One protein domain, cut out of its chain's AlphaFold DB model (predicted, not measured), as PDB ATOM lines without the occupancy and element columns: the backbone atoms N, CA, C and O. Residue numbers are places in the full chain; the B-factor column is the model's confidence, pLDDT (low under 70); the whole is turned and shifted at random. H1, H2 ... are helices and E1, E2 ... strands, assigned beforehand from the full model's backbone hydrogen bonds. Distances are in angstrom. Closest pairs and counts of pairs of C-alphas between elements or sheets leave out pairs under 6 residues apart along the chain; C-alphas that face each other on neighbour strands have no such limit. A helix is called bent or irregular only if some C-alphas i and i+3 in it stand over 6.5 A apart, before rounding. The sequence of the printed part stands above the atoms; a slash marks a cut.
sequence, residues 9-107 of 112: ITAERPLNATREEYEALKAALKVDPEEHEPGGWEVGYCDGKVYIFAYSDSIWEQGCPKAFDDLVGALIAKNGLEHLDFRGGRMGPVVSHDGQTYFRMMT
ATOM      1  N   ILE A   9     -51.442  -1.126  27.447       83.06
ATOM      2  CA  ILE A   9     -51.298  -2.298  26.593       83.06
ATOM      3  C   ILE A   9     -51.474  -3.521  27.483       83.06
ATOM      4  O   ILE A   9     -50.803  -3.686  28.496       83.06
ATOM      5  N   THR A  10     -52.424  -4.383  27.154       86.00
ATOM      6  CA  THR A  10     -52.797  -5.502  28.020       86.00
ATOM      7  C   THR A  10     -52.971  -6.770  27.219       86.00
ATOM      8  O   THR A  10     -53.394  -6.740  26.060       86.00
ATOM      9  N   ALA A  11     -52.652  -7.894  27.853       88.12
ATOM     10  CA  ALA A  11     -52.945  -9.200  27.299       88.12
ATOM     11  C   ALA A  11     -54.422  -9.294  26.873       88.12
ATOM     12  O   ALA A  11     -55.335  -8.884  27.598       88.12
ATOM     13  N   GLU A  12     -54.678  -9.877  25.702       88.12
ATOM     14  CA  GLU A  12     -56.033 -10.063  25.169       88.12
ATOM     15  C   GLU A  12     -56.920 -10.923  26.086       88.12
ATOM     16  O   GLU A  12     -58.148 -10.869  26.020       88.12
ATOM     17  N   ARG A  13     -56.294 -11.727  26.953       89.19
ATOM     18  CA  ARG A  13     -56.949 -12.587  27.933       89.19
ATOM     19  C   ARG A  13     -56.054 -12.789  29.159       89.19
ATOM     20  O   ARG A  13     -54.832 -12.821  29.021       89.19
ATOM     21  N   PRO A  14     -56.637 -12.995  30.349       91.75
ATOM     22  CA  PRO A  14     -55.872 -13.457  31.495       91.75
ATOM     23  C   PRO A  14     -55.420 -14.914  31.331       91.75
ATOM     24  O   PRO A  14     -56.066 -15.705  30.638       91.75
ATOM     25  N   LEU A  15     -54.360 -15.283  32.048       94.94
ATOM     26  CA  LEU A  15     -53.829 -16.646  32.111       94.94
ATOM     27  C   LEU A  15     -54.221 -17.314  33.429       94.94
ATOM     28  O   LEU A  15     -54.169 -16.682  34.483       94.94
ATOM     29  N   ASN A  16     -54.575 -18.600  33.401       97.06
ATOM     30  CA  ASN A  16     -54.736 -19.376  34.630       97.06
ATOM     31  C   ASN A  16     -53.369 -19.566  35.290       97.06
ATOM     32  O   ASN A  16     -52.425 -20.030  34.642       97.06
ATOM     33  N   ALA A  17     -53.283 -19.241  36.575       95.94
ATOM     34  CA  ALA A  17     -52.049 -19.293  37.343       95.94
ATOM     35  C   ALA A  17     -52.321 -19.521  38.839       95.94
ATOM     36  O   ALA A  17     -53.362 -19.133  39.380       95.94
ATOM     37  N   THR A  18     -51.368 -20.140  39.529       97.56
ATOM     38  CA  THR A  18     -51.391 -20.240  40.992       97.56
ATOM     39  C   THR A  18     -50.972 -18.916  41.628       97.56
ATOM     40  O   THR A  18     -50.470 -18.004  40.963       97.56
ATOM     41  N   ARG A  19     -51.185 -18.788  42.943       95.31
ATOM     42  CA  ARG A  19     -50.734 -17.601  43.674       95.31
ATOM     43  C   ARG A  19     -49.207 -17.501  43.664       95.31
ATOM     44  O   ARG A  19     -48.681 -16.404  43.537       95.31
ATOM     45  N   GLU A  20     -48.516 -18.629  43.762       97.00
ATOM     46  CA  GLU A  20     -47.055 -18.718  43.757       97.00
ATOM     47  C   GLU A  20     -46.467 -18.261  42.418       97.00
ATOM     48  O   GLU A  20     -45.505 -17.498  42.407       97.00
ATOM     49  N   GLU A  21     -47.074 -18.662  41.297       96.88
ATOM     50  CA  GLU A  21     -46.668 -18.220  39.955       96.88
ATOM     51  C   GLU A  21     -46.827 -16.698  39.794       96.88
ATOM     52  O   GLU A  21     -45.945 -16.029  39.258       96.88
ATOM     53  N   TYR A  22     -47.910 -16.126  40.329       95.06
ATOM     54  CA  TYR A  22     -48.095 -14.674  40.368       95.06
ATOM     55  C   TYR A  22     -47.038 -13.954  41.223       95.06
ATOM     56  O   TYR A  22     -46.503 -12.926  40.805       95.06
ATOM     57  N   GLU A  23     -46.729 -14.461  42.419       94.19
ATOM     58  CA  GLU A  23     -45.707 -13.844  43.274       94.19
ATOM     59  C   GLU A  23     -44.310 -13.952  42.639       94.19
ATOM     60  O   GLU A  23     -43.514 -13.021  42.767       94.19
ATOM     61  N   ALA A  24     -44.027 -15.028  41.895       94.75
ATOM     62  CA  ALA A  24     -42.792 -15.174  41.127       94.75
ATOM     63  C   ALA A  24     -42.677 -14.122  40.011       94.75
ATOM     64  O   ALA A  24     -41.635 -13.479  39.893       94.75
ATOM     65  N   LEU A  25     -43.758 -13.870  39.261       92.81
ATOM     66  CA  LEU A  25     -43.814 -12.774  38.281       92.81
ATOM     67  C   LEU A  25     -43.574 -11.411  38.943       92.81
ATOM     68  O   LEU A  25     -42.764 -10.616  38.465       92.81
ATOM     69  N   LYS A  26     -44.230 -11.139  40.080       89.94
ATOM     70  CA  LYS A  26     -44.012  -9.889  40.827       89.94
ATOM     71  C   LYS A  26     -42.591  -9.744  41.347       89.94
ATOM     72  O   LYS A  26     -42.092  -8.624  41.407       89.94
ATOM     73  N   ALA A  27     -41.971 -10.837  41.775       89.88
ATOM     74  CA  ALA A  27     -40.583 -10.829  42.200       89.88
ATOM     75  C   ALA A  27     -39.662 -10.542  41.011       89.88
ATOM     76  O   ALA A  27     -38.818  -9.663  41.129       89.88
ATOM     77  N   ALA A  28     -39.876 -11.186  39.860       89.50
ATOM     78  CA  ALA A  28     -39.081 -10.953  38.656       89.50
ATOM     79  C   ALA A  28     -39.093  -9.475  38.221       89.50
ATOM     80  O   ALA A  28     -38.034  -8.925  37.944       89.50
ATOM     81  N   LEU A  29     -40.247  -8.799  38.294       85.19
ATOM     82  CA  LEU A  29     -40.346  -7.354  38.032       85.19
ATOM     83  C   LEU A  29     -39.672  -6.471  39.099       85.19
ATOM     84  O   LEU A  29     -39.378  -5.314  38.844       85.19
ATOM     85  N   LYS A  30     -39.448  -6.957  40.323       77.88
ATOM     86  CA  LYS A  30     -38.813  -6.174  41.404       77.88
ATOM     87  C   LYS A  30     -37.308  -6.398  41.528       77.88
ATOM     88  O   LYS A  30     -36.657  -5.673  42.274       77.88
ATOM     89  N   VAL A  31     -36.795  -7.458  40.910       61.19
ATOM     90  CA  VAL A  31     -35.451  -7.995  41.154       61.19
ATOM     91  C   VAL A  31     -34.403  -7.404  40.212       61.19
ATOM     92  O   VAL A  31     -33.244  -7.762  40.361       61.19
ATOM     93  N   ASP A  32     -34.748  -6.479  39.315       57.62
ATOM     94  CA  ASP A  32     -33.753  -5.849  38.442       57.62
ATOM     95  C   ASP A  32     -33.198  -4.533  39.031       57.62
ATOM     96  O   ASP A  32     -33.901  -3.521  39.053       57.62
ATOM     97  N   PRO A  33     -31.970  -4.530  39.587       47.16
ATOM     98  CA  PRO A  33     -31.276  -3.319  40.011       47.16
ATOM     99  C   PRO A  33     -30.485  -2.636  38.881       47.16
ATOM    100  O   PRO A  33     -29.966  -1.544  39.122       47.16
ATOM    101  N   GLU A  34     -30.328  -3.263  37.705       50.78
ATOM    102  CA  GLU A  34     -29.614  -2.681  36.556       50.78
ATOM    103  C   GLU A  34     -30.566  -1.887  35.649       50.78
ATOM    104  O   GLU A  34     -30.198  -0.812  35.164       50.78
ATOM    105  N   GLU A  35     -31.814  -2.336  35.508       51.88
ATOM    106  CA  GLU A  35     -32.863  -1.602  34.800       51.88
ATOM    107  C   GLU A  35     -33.590  -0.627  35.742       51.88
ATOM    108  O   GLU A  35     -34.253  -1.004  36.709       51.88
ATOM    109  N   HIS A  36     -33.419   0.676  35.498       46.47
ATOM    110  CA  HIS A  36     -34.113   1.727  36.239       46.47
ATOM    111  C   HIS A  36     -35.622   1.613  36.001       46.47
ATOM    112  O   HIS A  36     -36.110   2.061  34.972       46.47
ATOM    113  N   GLU A  37     -36.330   1.064  36.989       54.34
ATOM    114  CA  GLU A  37     -37.769   0.776  36.969       54.34
ATOM    115  C   GLU A  37     -38.146  -0.317  35.949       54.34
ATOM    116  O   GLU A  37     -37.693  -0.292  34.810       54.34
ATOM    117  N   PRO A  38     -38.970  -1.309  36.326       56.38
ATOM    118  CA  PRO A  38     -39.245  -2.464  35.474       56.38
ATOM    119  C   PRO A  38     -40.107  -2.094  34.269       56.38
ATOM    120  O   PRO A  38     -41.318  -2.291  34.320       56.38
ATOM    121  N   GLY A  39     -39.504  -1.527  33.220       62.97
ATOM    122  CA  GLY A  39     -39.995  -1.379  31.841       62.97
ATOM    123  C   GLY A  39     -41.427  -0.865  31.642       62.97
ATOM    124  O   GLY A  39     -41.952  -0.909  30.536       62.97
ATOM    125  N   GLY A  40     -42.103  -0.383  32.685       78.69
ATOM    126  CA  GLY A  40     -43.550  -0.169  32.733       78.69
ATOM    127  C   GLY A  40     -44.392  -1.429  32.617       78.69
ATOM    128  O   GLY A  40     -45.457  -1.372  32.014       78.69
ATOM    129  N   TRP A  41     -43.963  -2.541  33.201       85.00
ATOM    130  CA  TRP A  41     -44.764  -3.758  33.284       85.00
ATOM    131  C   TRP A  41     -45.447  -3.895  34.645       85.00
ATOM    132  O   TRP A  41     -44.879  -3.581  35.694       85.00
ATOM    133  N   GLU A  42     -46.669  -4.422  34.651       86.19
ATOM    134  CA  GLU A  42     -47.402  -4.748  35.872       86.19
ATOM    135  C   GLU A  42     -48.158  -6.071  35.728       86.19
ATOM    136  O   GLU A  42     -48.590  -6.467  34.644       86.19
ATOM    137  N   VAL A  43     -48.346  -6.754  36.860       88.81
ATOM    138  CA  VAL A  43     -49.182  -7.950  36.949       88.81
ATOM    139  C   VAL A  43     -50.229  -7.840  38.052       88.81
ATOM    140  O   VAL A  43     -49.945  -7.434  39.186       88.81
ATOM    141  N   GLY A  44     -51.447  -8.262  37.719       88.12
ATOM    142  CA  GLY A  44     -52.583  -8.387  38.629       88.12
ATOM    143  C   GLY A  44     -52.961  -9.848  38.860       88.12
ATOM    144  O   GLY A  44     -52.736 -10.693  37.998       88.12
ATOM    145  N   TYR A  45     -53.565 -10.147  40.012       90.50
ATOM    146  CA  TYR A  45     -54.060 -11.487  40.341       90.50
ATOM    147  C   TYR A  45     -55.457 -11.442  40.945       90.50
ATOM    148  O   TYR A  45     -55.682 -10.749  41.938       90.50
ATOM    149  N   CYS A  46     -56.374 -12.219  40.376       89.19
ATOM    150  CA  CYS A  46     -57.743 -12.361  40.858       89.19
ATOM    151  C   CYS A  46     -58.289 -13.733  40.441       89.19
ATOM    152  O   CYS A  46     -58.112 -14.134  39.294       89.19
ATOM    153  N   ASP A  47     -58.915 -14.460  41.369       91.81
ATOM    154  CA  ASP A  47     -59.634 -15.719  41.116       91.81
ATOM    155  C   ASP A  47     -58.861 -16.767  40.290       91.81
ATOM    156  O   ASP A  47     -59.378 -17.338  39.329       91.81
ATOM    157  N   GLY A  48     -57.598 -17.027  40.653       92.62
ATOM    158  CA  GLY A  48     -56.771 -18.029  39.962       92.62
ATOM    159  C   GLY A  48     -56.250 -17.577  38.597       92.62
ATOM    160  O   GLY A  48     -55.792 -18.403  37.807       92.62
ATOM    161  N   LYS A  49     -56.338 -16.278  38.304       92.75
ATOM    162  CA  LYS A  49     -55.935 -15.697  37.031       92.75
ATOM    163  C   LYS A  49     -54.933 -14.574  37.218       92.75
ATOM    164  O   LYS A  49     -55.098 -13.729  38.100       92.75
ATOM    165  N   VAL A  50     -53.932 -14.556  36.347       93.31
ATOM    166  CA  VAL A  50     -52.976 -13.463  36.198       93.31
ATOM    167  C   VAL A  50     -53.362 -12.606  35.005       93.31
ATOM    168  O   VAL A  50     -53.717 -13.110  33.938       93.31
ATOM    169  N   TYR A  51     -53.259 -11.301  35.207       89.88
ATOM    170  CA  TYR A  51     -53.424 -10.277  34.191       89.88
ATOM    171  C   TYR A  51     -52.081  -9.577  34.018       89.88
ATOM    172  O   TYR A  51     -51.441  -9.260  35.021       89.88
ATOM    173  N   ILE A  52     -51.661  -9.372  32.773       89.50
ATOM    174  CA  ILE A  52     -50.360  -8.791  32.432       89.50
ATOM    175  C   ILE A  52     -50.600  -7.503  31.651       89.50
ATOM    176  O   ILE A  52     -51.451  -7.459  30.751       89.50
ATOM    177  N   PHE A  53     -49.863  -6.464  32.023       85.50
ATOM    178  CA  PHE A  53     -50.019  -5.117  31.498       85.50
ATOM    179  C   PHE A  53     -48.656  -4.489  31.230       85.50
ATOM    180  O   PHE A  53     -47.709  -4.713  31.983       85.50
ATOM    181  N   ALA A  54     -48.616  -3.659  30.199       84.00
ATOM    182  CA  ALA A  54     -47.572  -2.701  29.910       84.00
ATOM    183  C   ALA A  54     -48.196  -1.294  29.874       84.00
ATOM    184  O   ALA A  54     -49.266  -1.082  29.294       84.00
ATOM    185  N   TYR A  55     -47.553  -0.331  30.523       76.62
ATOM    186  CA  TYR A  55     -47.952   1.073  30.523       76.62
ATOM    187  C   TYR A  55     -47.625   1.697  29.167       76.62
ATOM    188  O   TYR A  55     -46.479   1.633  28.734       76.62
ATOM    189  N   SER A  56     -48.604   2.295  28.478       70.06
ATOM    190  CA  SER A  56     -48.393   2.789  27.108       70.06
ATOM    191  C   SER A  56     -47.392   3.944  27.019       70.06
ATOM    192  O   SER A  56     -46.801   4.159  25.967       70.06
ATOM    193  N   ASP A  57     -47.237   4.707  28.103       68.56
ATOM    194  CA  ASP A  57     -46.284   5.809  28.256       68.56
ATOM    195  C   ASP A  57     -44.895   5.342  28.720       68.56
ATOM    196  O   ASP A  57     -43.986   6.160  28.872       68.56
ATOM    197  N   SER A  58     -44.718   4.034  28.914       70.62
ATOM    198  CA  SER A  58     -43.451   3.439  29.305       70.62
ATOM    199  C   SER A  58     -42.670   2.867  28.126       70.62
ATOM    200  O   SER A  58     -43.183   2.603  27.043       70.62
ATOM    201  N   ILE A  59     -41.396   2.608  28.383       69.56
ATOM    202  CA  ILE A  59     -40.435   1.951  27.507       69.56
ATOM    203  C   ILE A  59     -40.616   0.423  27.465       69.56
ATOM    204  O   ILE A  59     -39.630  -0.301  27.420       69.56
ATOM    205  N   TRP A  60     -41.847  -0.092  27.462       72.81
ATOM    206  CA  TRP A  60     -42.104  -1.543  27.419       72.81
ATOM    207  C   TRP A  60     -41.491  -2.212  26.178       72.81
ATOM    208  O   TRP A  60     -41.139  -3.389  26.217       72.81
ATOM    209  N   GLU A  61     -41.298  -1.445  25.101       72.12
ATOM    210  CA  GLU A  61     -40.571  -1.845  23.889       72.12
ATOM    211  C   GLU A  61     -39.088  -2.162  24.142       72.12
ATOM    212  O   GLU A  61     -38.467  -2.867  23.348       72.12
ATOM    213  N   GLN A  62     -38.505  -1.656  25.233       74.25
ATOM    214  CA  GLN A  62     -37.138  -1.984  25.650       74.25
ATOM    215  C   GLN A  62     -37.049  -3.362  26.321       74.25
ATOM    216  O   GLN A  62     -35.946  -3.852  26.541       74.25
ATOM    217  N   GLY A  63     -38.192  -4.012  26.560       73.00
ATOM    218  CA  GLY A  63     -38.287  -5.351  27.122       73.00
ATOM    219  C   GLY A  63     -38.628  -5.347  28.607       73.00
ATOM    220  O   GLY A  63     -39.150  -4.376  29.161       73.00
ATOM    221  N   CYS A  64     -38.389  -6.487  29.240       80.06
ATOM    222  CA  CYS A  64     -38.501  -6.665  30.676       80.06
ATOM    223  C   CYS A  64     -37.376  -7.601  31.154       80.06
ATOM    224  O   CYS A  64     -36.672  -8.192  30.326       80.06
ATOM    225  N   PRO A  65     -37.201  -7.791  32.475       85.88
ATOM    226  CA  PRO A  65     -36.204  -8.721  32.975       85.88
ATOM    227  C   PRO A  65     -36.442 -10.116  32.399       85.88
ATOM    228  O   PRO A  65     -37.546 -10.650  32.497       85.88
ATOM    229  N   LYS A  66     -35.390 -10.765  31.888       85.75
ATOM    230  CA  LYS A  66     -35.495 -12.094  31.257       85.75
ATOM    231  C   LYS A  66     -36.244 -13.130  32.110       85.75
ATOM    232  O   LYS A  66     -36.955 -13.984  31.590       85.75
ATOM    233  N   ALA A  67     -36.095 -13.062  33.433       89.62
ATOM    234  CA  ALA A  67     -36.805 -13.952  34.348       89.62
ATOM    235  C   ALA A  67     -38.335 -13.793  34.267       89.62
ATOM    236  O   ALA A  67     -39.059 -14.768  34.452       89.62
ATOM    237  N   PHE A  68     -38.830 -12.582  34.006       91.44
ATOM    238  CA  PHE A  68     -40.248 -12.330  33.788       91.44
ATOM    239  C   PHE A  68     -40.708 -12.914  32.450       91.44
ATOM    240  O   PHE A  68     -41.677 -13.671  32.448       91.44
ATOM    241  N   ASP A  69     -39.983 -12.653  31.358       90.56
ATOM    242  CA  ASP A  69     -40.263 -13.226  30.031       90.56
ATOM    243  C   ASP A  69     -40.373 -14.756  30.078       90.56
ATOM    244  O   ASP A  69     -41.367 -15.332  29.629       90.56
ATOM    245  N   ASP A  70     -39.393 -15.419  30.698       92.19
ATOM    246  CA  ASP A  70     -39.358 -16.880  30.819       92.19
ATOM    247  C   ASP A  70     -40.573 -17.415  31.612       92.19
ATOM    248  O   ASP A  70     -41.166 -18.441  31.257       92.19
ATOM    249  N   LEU A  71     -40.987 -16.713  32.676       95.00
ATOM    250  CA  LEU A  71     -42.161 -17.077  33.479       95.00
ATOM    251  C   LEU A  71     -43.475 -16.862  32.719       95.00
ATOM    252  O   LEU A  71     -44.383 -17.695  32.814       95.00
ATOM    253  N   VAL A  72     -43.589 -15.768  31.962       94.25
ATOM    254  CA  VAL A  72     -44.763 -15.508  31.122       94.25
ATOM    255  C   VAL A  72     -44.860 -16.558  30.019       94.25
ATOM    256  O   VAL A  72     -45.921 -17.163  29.865       94.25
ATOM    257  N   GLY A  73     -43.758 -16.862  29.329       94.94
ATOM    258  CA  GLY A  73     -43.704 -17.914  28.313       94.94
ATOM    259  C   GLY A  73     -44.156 -19.278  28.849       94.94
ATOM    260  O   GLY A  73     -45.009 -19.945  28.250       94.94
ATOM    261  N   ALA A  74     -43.693 -19.653  30.045       95.88
ATOM    262  CA  ALA A  74     -44.131 -20.877  30.715       95.88
ATOM    263  C   ALA A  74     -45.639 -20.879  31.039       95.88
ATOM    264  O   ALA A  74     -46.307 -21.908  30.881       95.88
ATOM    265  N   LEU A  75     -46.204 -19.741  31.457       96.69
ATOM    266  CA  LEU A  75     -47.643 -19.616  31.713       96.69
ATOM    267  C   LEU A  75     -48.474 -19.680  30.431       96.69
ATOM    268  O   LEU A  75     -49.543 -20.298  30.442       96.69
ATOM    269  N   ILE A  76     -47.996 -19.087  29.337       96.50
ATOM    270  CA  ILE A  76     -48.625 -19.186  28.013       96.50
ATOM    271  C   ILE A  76     -48.713 -20.667  27.613       96.50
ATOM    272  O   ILE A  76     -49.809 -21.168  27.343       96.50
ATOM    273  N   ALA A  77     -47.598 -21.399  27.713       96.44
ATOM    274  CA  ALA A  77     -47.541 -22.825  27.397       96.44
ATOM    275  C   ALA A  77     -48.464 -23.665  28.299       96.44
ATOM    276  O   ALA A  77     -49.230 -24.500  27.813       96.44
ATOM    277  N   LYS A  78     -48.460 -23.413  29.616       96.44
ATOM    278  CA  LYS A  78     -49.350 -24.079  30.589       96.44
ATOM    279  C   LYS A  78     -50.831 -23.882  30.262       96.44
ATOM    280  O   LYS A  78     -51.639 -24.776  30.508       96.44
ATOM    281  N   ASN A  79     -51.192 -22.721  29.720       96.56
ATOM    282  CA  ASN A  79     -52.559 -22.405  29.313       96.56
ATOM    283  C   ASN A  79     -52.922 -22.961  27.924       96.56
ATOM    284  O   ASN A  79     -54.032 -22.718  27.451       96.56
ATOM    285  N   GLY A  80     -52.028 -23.728  27.289       96.38
ATOM    286  CA  GLY A  80     -52.253 -24.337  25.977       96.38
ATOM    287  C   GLY A  80     -52.259 -23.322  24.836       96.38
ATOM    288  O   GLY A  80     -52.910 -23.556  23.820       96.38
ATOM    289  N   LEU A  81     -51.588 -22.183  25.023       95.44
ATOM    290  CA  LEU A  81     -51.465 -21.122  24.030       95.44
ATOM    291  C   LEU A  81     -50.085 -21.189  23.363       95.44
ATOM    292  O   LEU A  81     -49.111 -21.602  23.985       95.44
ATOM    293  N   GLU A  82     -50.000 -20.750  22.109       93.38
ATOM    294  CA  GLU A  82     -48.718 -20.570  21.405       93.38
ATOM    295  C   GLU A  82     -48.115 -19.180  21.659       93.38
ATOM    296  O   GLU A  82     -46.903 -18.989  21.585       93.38
ATOM    297  N   HIS A  83     -48.974 -18.203  21.945       94.06
ATOM    298  CA  HIS A  83     -48.612 -16.819  22.217       94.06
ATOM    299  C   HIS A  83     -49.733 -16.112  22.985       94.06
ATOM    300  O   HIS A  83     -50.851 -16.624  23.106       94.06
ATOM    301  N   LEU A  84     -49.428 -14.916  23.479       92.62
ATOM    302  CA  LEU A  84     -50.370 -13.988  24.083       92.62
ATOM    303  C   LEU A  84     -50.285 -12.645  23.357       92.62
ATOM    304  O   LEU A  84     -49.242 -11.992  23.374       92.62
ATOM    305  N   ASP A  85     -51.382 -12.246  22.719       91.69
ATOM    306  CA  ASP A  85     -51.492 -10.942  22.069       91.69
ATOM    307  C   ASP A  85     -51.617  -9.837  23.121       91.69
ATOM    308  O   ASP A  85     -52.456  -9.920  24.022       91.69
ATOM    309  N   PHE A  86     -50.846  -8.768  22.956       88.56
ATOM    310  CA  PHE A  86     -50.962  -7.545  23.736       88.56
ATOM    311  C   PHE A  86     -51.608  -6.455  22.891       88.56
ATOM    312  O   PHE A  86     -51.160  -6.148  21.783       88.56
ATOM    313  N   ARG A  87     -52.708  -5.900  23.397       87.06
ATOM    314  CA  ARG A  87     -53.584  -4.981  22.667       87.06
ATOM    315  C   ARG A  87     -53.802  -3.699  23.447       87.06
ATOM    316  O   ARG A  87     -53.757  -3.719  24.679       87.06
ATOM    317  N   GLY A  88     -54.083  -2.615  22.728       80.06
ATOM    318  CA  GLY A  88     -54.490  -1.357  23.342       80.06
ATOM    319  C   GLY A  88     -55.778  -1.585  24.119       80.06
ATOM    320  O   GLY A  88     -56.728  -2.187  23.610       80.06
ATOM    321  N   GLY A  89     -55.789  -1.182  25.381       69.75
ATOM    322  CA  GLY A  89     -56.861  -1.458  26.313       69.75
ATOM    323  C   GLY A  89     -57.127  -0.301  27.263       69.75
ATOM    324  O   GLY A  89     -56.214   0.396  27.695       69.75
ATOM    325  N   ARG A  90     -58.400  -0.123  27.623       63.88
ATOM    326  CA  ARG A  90     -58.808   0.777  28.713       63.88
ATOM    327  C   ARG A  90     -59.132  -0.028  29.956       63.88
ATOM    328  O   ARG A  90     -59.866  -1.019  29.888       63.88
ATOM    329  N   MET A  91     -58.640   0.435  31.102       55.88
ATOM    330  CA  MET A  91     -59.045  -0.103  32.394       55.88
ATOM    331  C   MET A  91     -60.361   0.539  32.854       55.88
ATOM    332  O   MET A  91     -60.390   1.652  33.373       55.88
ATOM    333  N   GLY A  92     -61.461  -0.191  32.680       54.06
ATOM    334  CA  GLY A  92     -62.733   0.036  33.371       54.06
ATOM    335  C   GLY A  92     -63.100  -1.170  34.252       54.06
ATOM    336  O   GLY A  92     -62.248  -2.016  34.518       54.06
ATOM    337  N   PRO A  93     -64.371  -1.338  34.671       46.25
ATOM    338  CA  PRO A  93     -64.835  -2.582  35.304       46.25
ATOM    339  C   PRO A  93     -64.691  -3.825  34.399       46.25
ATOM    340  O   PRO A  93     -64.844  -4.951  34.865       46.25
ATOM    341  N   VAL A  94     -64.397  -3.622  33.111       53.38
ATOM    342  CA  VAL A  94     -64.056  -4.640  32.116       53.38
ATOM    343  C   VAL A  94     -62.872  -4.106  31.306       53.38
ATOM    344  O   VAL A  94     -62.843  -2.917  30.986       53.38
ATOM    345  N   VAL A  95     -61.909  -4.969  30.971       60.91
ATOM    346  CA  VAL A  95     -60.847  -4.648  30.007       60.91
ATOM    347  C   VAL A  95     -61.467  -4.634  28.609       60.91
ATOM    348  O   VAL A  95     -61.980  -5.657  28.159       60.91
ATOM    349  N   SER A  96     -61.461  -3.483  27.938       62.06
ATOM    350  CA  SER A  96     -61.896  -3.363  26.540       62.06
ATOM    351  C   SER A  96     -60.688  -3.181  25.636       62.06
ATOM    352  O   SER A  96     -59.912  -2.265  25.896       62.06
ATOM    353  N   HIS A  97     -60.563  -3.985  24.580       71.44
ATOM    354  CA  HIS A  97     -59.472  -3.882  23.606       71.44
ATOM    355  C   HIS A  97     -59.911  -3.148  22.335       71.44
ATOM    356  O   HIS A  97     -61.029  -3.351  21.860       71.44
ATOM    357  N   ASP A  98     -59.028  -2.333  21.762       67.81
ATOM    358  CA  ASP A  98     -59.263  -1.585  20.513       67.81
ATOM    359  C   ASP A  98     -59.205  -2.454  19.237       67.81
ATOM    360  O   ASP A  98     -59.593  -2.014  18.155       67.81
ATOM    361  N   GLY A  99     -58.780  -3.712  19.378       66.88
ATOM    362  CA  GLY A  99     -58.706  -4.703  18.306       66.88
ATOM    363  C   GLY A  99     -57.357  -4.757  17.585       66.88
ATOM    364  O   GLY A  99     -57.166  -5.669  16.779       66.88
ATOM    365  N   GLN A 100     -56.415  -3.857  17.886       77.38
ATOM    366  CA  GLN A 100     -55.064  -3.899  17.329       77.38
ATOM    367  C   GLN A 100     -54.113  -4.630  18.283       77.38
ATOM    368  O   GLN A 100     -53.976  -4.281  19.453       77.38
ATOM    369  N   THR A 101     -53.423  -5.649  17.768       84.88
ATOM    370  CA  THR A 101     -52.289  -6.274  18.461       84.88
ATOM    371  C   THR A 101     -51.042  -5.428  18.232       84.88
ATOM    372  O   THR A 101     -50.644  -5.221  17.086       84.88
ATOM    373  N   TYR A 102     -50.455  -4.934  19.321       83.81
ATOM    374  CA  TYR A 102     -49.210  -4.163  19.319       83.81
ATOM    375  C   TYR A 102     -48.002  -5.092  19.230       83.81
ATOM    376  O   TYR A 102     -47.122  -4.870  18.408       83.81
ATOM    377  N   PHE A 103     -47.997  -6.150  20.041       86.44
ATOM    378  CA  PHE A 103     -46.961  -7.179  20.042       86.44
ATOM    379  C   PHE A 103     -47.510  -8.501  20.583       86.44
ATOM    380  O   PHE A 103     -48.620  -8.561  21.131       86.44
ATOM    381  N   ARG A 104     -46.728  -9.569  20.434       91.31
ATOM    382  CA  ARG A 104     -47.028 -10.894  20.986       91.31
ATOM    383  C   ARG A 104     -45.922 -11.337  21.915       91.31
ATOM    384  O   ARG A 104     -44.761 -11.238  21.548       91.31
ATOM    385  N   MET A 105     -46.283 -11.891  23.069       90.25
ATOM    386  CA  MET A 105     -45.345 -12.699  23.850       90.25
ATOM    387  C   MET A 105     -45.509 -14.164  23.477       90.25
ATOM    388  O   MET A 105     -46.630 -14.673  23.415       90.25
ATOM    389  N   MET A 106     -44.396 -14.840  23.232       91.12
ATOM    390  CA  MET A 106     -44.347 -16.233  22.804       91.12
ATOM    391  C   MET A 106     -44.104 -17.169  23.998       91.12
ATOM    392  O   MET A 106     -43.710 -16.743  25.084       91.12
ATOM    393  N   THR A 107     -44.301 -18.478  23.814       92.75
ATOM    394  CA  THR A 107     -44.042 -19.483  24.868       92.75
ATOM    395  C   THR A 107     -42.584 -19.564  25.324       92.75
ATOM    396  O   THR A 107     -42.312 -20.101  26.394       92.75
TER     397      THR A 107
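Overview. This is residues 9 to 107 of the 112 residues of an uncharacterized protein of Verrucomicrobia bacterium (UniProt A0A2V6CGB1). A strongly twisted sheet of five strands has two helices side by side over one face, H1 over E2 at one edge and H2 near E4 and E5 toward the other, while the other face has no helix on it. The hairpin of E4 and E5 is bent near its tip, E4 by 70 degrees at residue 88 and E5 by 102 degrees at residue 98. The printed part has 99 residues, with two named helices and five named strands in the order E1, H1, E2, E3, H2, E4, E5; the sheet runs E2, E3, E1, E4, E5, all antiparallel. The class is mixed, helices and strands, in two layers, and the whole is compact and rounded, with a radius of gyration of the C-alphas of 12.7 A and spans of 34 by 29 by 25 A.

Arrangement. E1, residues 9 to 11, is an inner strand, antiparallel to its neighbours E3, residues 49 to 55, at 159 degrees and E4, residues 83 to 91, at 130 degrees. N 9 and O 54 are 2.9 A apart, and N 10 and O 87 are 2.9 A apart, both within hydrogen-bond range. H1, residues 19 to 30, is on the sheet at a height of 9.2 A, over the edge strand E2, residues 41 to 46; their closest C-alphas, Lys 26 and Val 43, are 6.7 A apart. E2 and E3 form a hairpin, with N 44 and O 51 2.9 A apart. H2, residues 66 to 78, is on the sheet at a height of 7.7 A, only just over E4, with 3 of its 13 C-alphas falling on it. H2 touches H1 with residues 67 to 72 alone, at a shallow tilt of 26 degrees, opposite ways; their closest C-alphas, Ala 28 and Phe 68, are 5.2 A apart. E4 and the edge strand E5, residues 95 to 106, form a hairpin, with N 86 and O 103 2.9 A apart. E1, H1, E2 and E3, H2, E4 are split strand-helix-strand units, in each of which a helix joins two strands of the sheet that are not neighbours, with E3 between E1 and E2 in the sheet and E1 between E3 and E4; each has a right-handed crossover. In H1 and H2 every O i to N i+4 pair is within hydrogen-bond range.

Along the chain. E1 begins at C-alpha 9 (-51.298, -2.298, 26.593) and is 7.1 A long. H1 measures 16.7 A, E2 17.3 A and E3 19.7 A. H2 measures 18.3 A from C-alpha 66 (-35.495, -12.094, 31.257). E4 measures 22.2 A, and E5 21.4 A, ending at C-alpha 106 (-44.347, -16.233, 22.804).

Size, cuts and confidence. The C-alphas farthest apart, those of Glu 34 and Pro 93, are 35.2 A apart. The printed part has no cut, and no link is long. Mean pLDDT of the printed part is 82.2; residues 31 to 39, 57, 59, 89 to 96 and 98 to 99 are under 70.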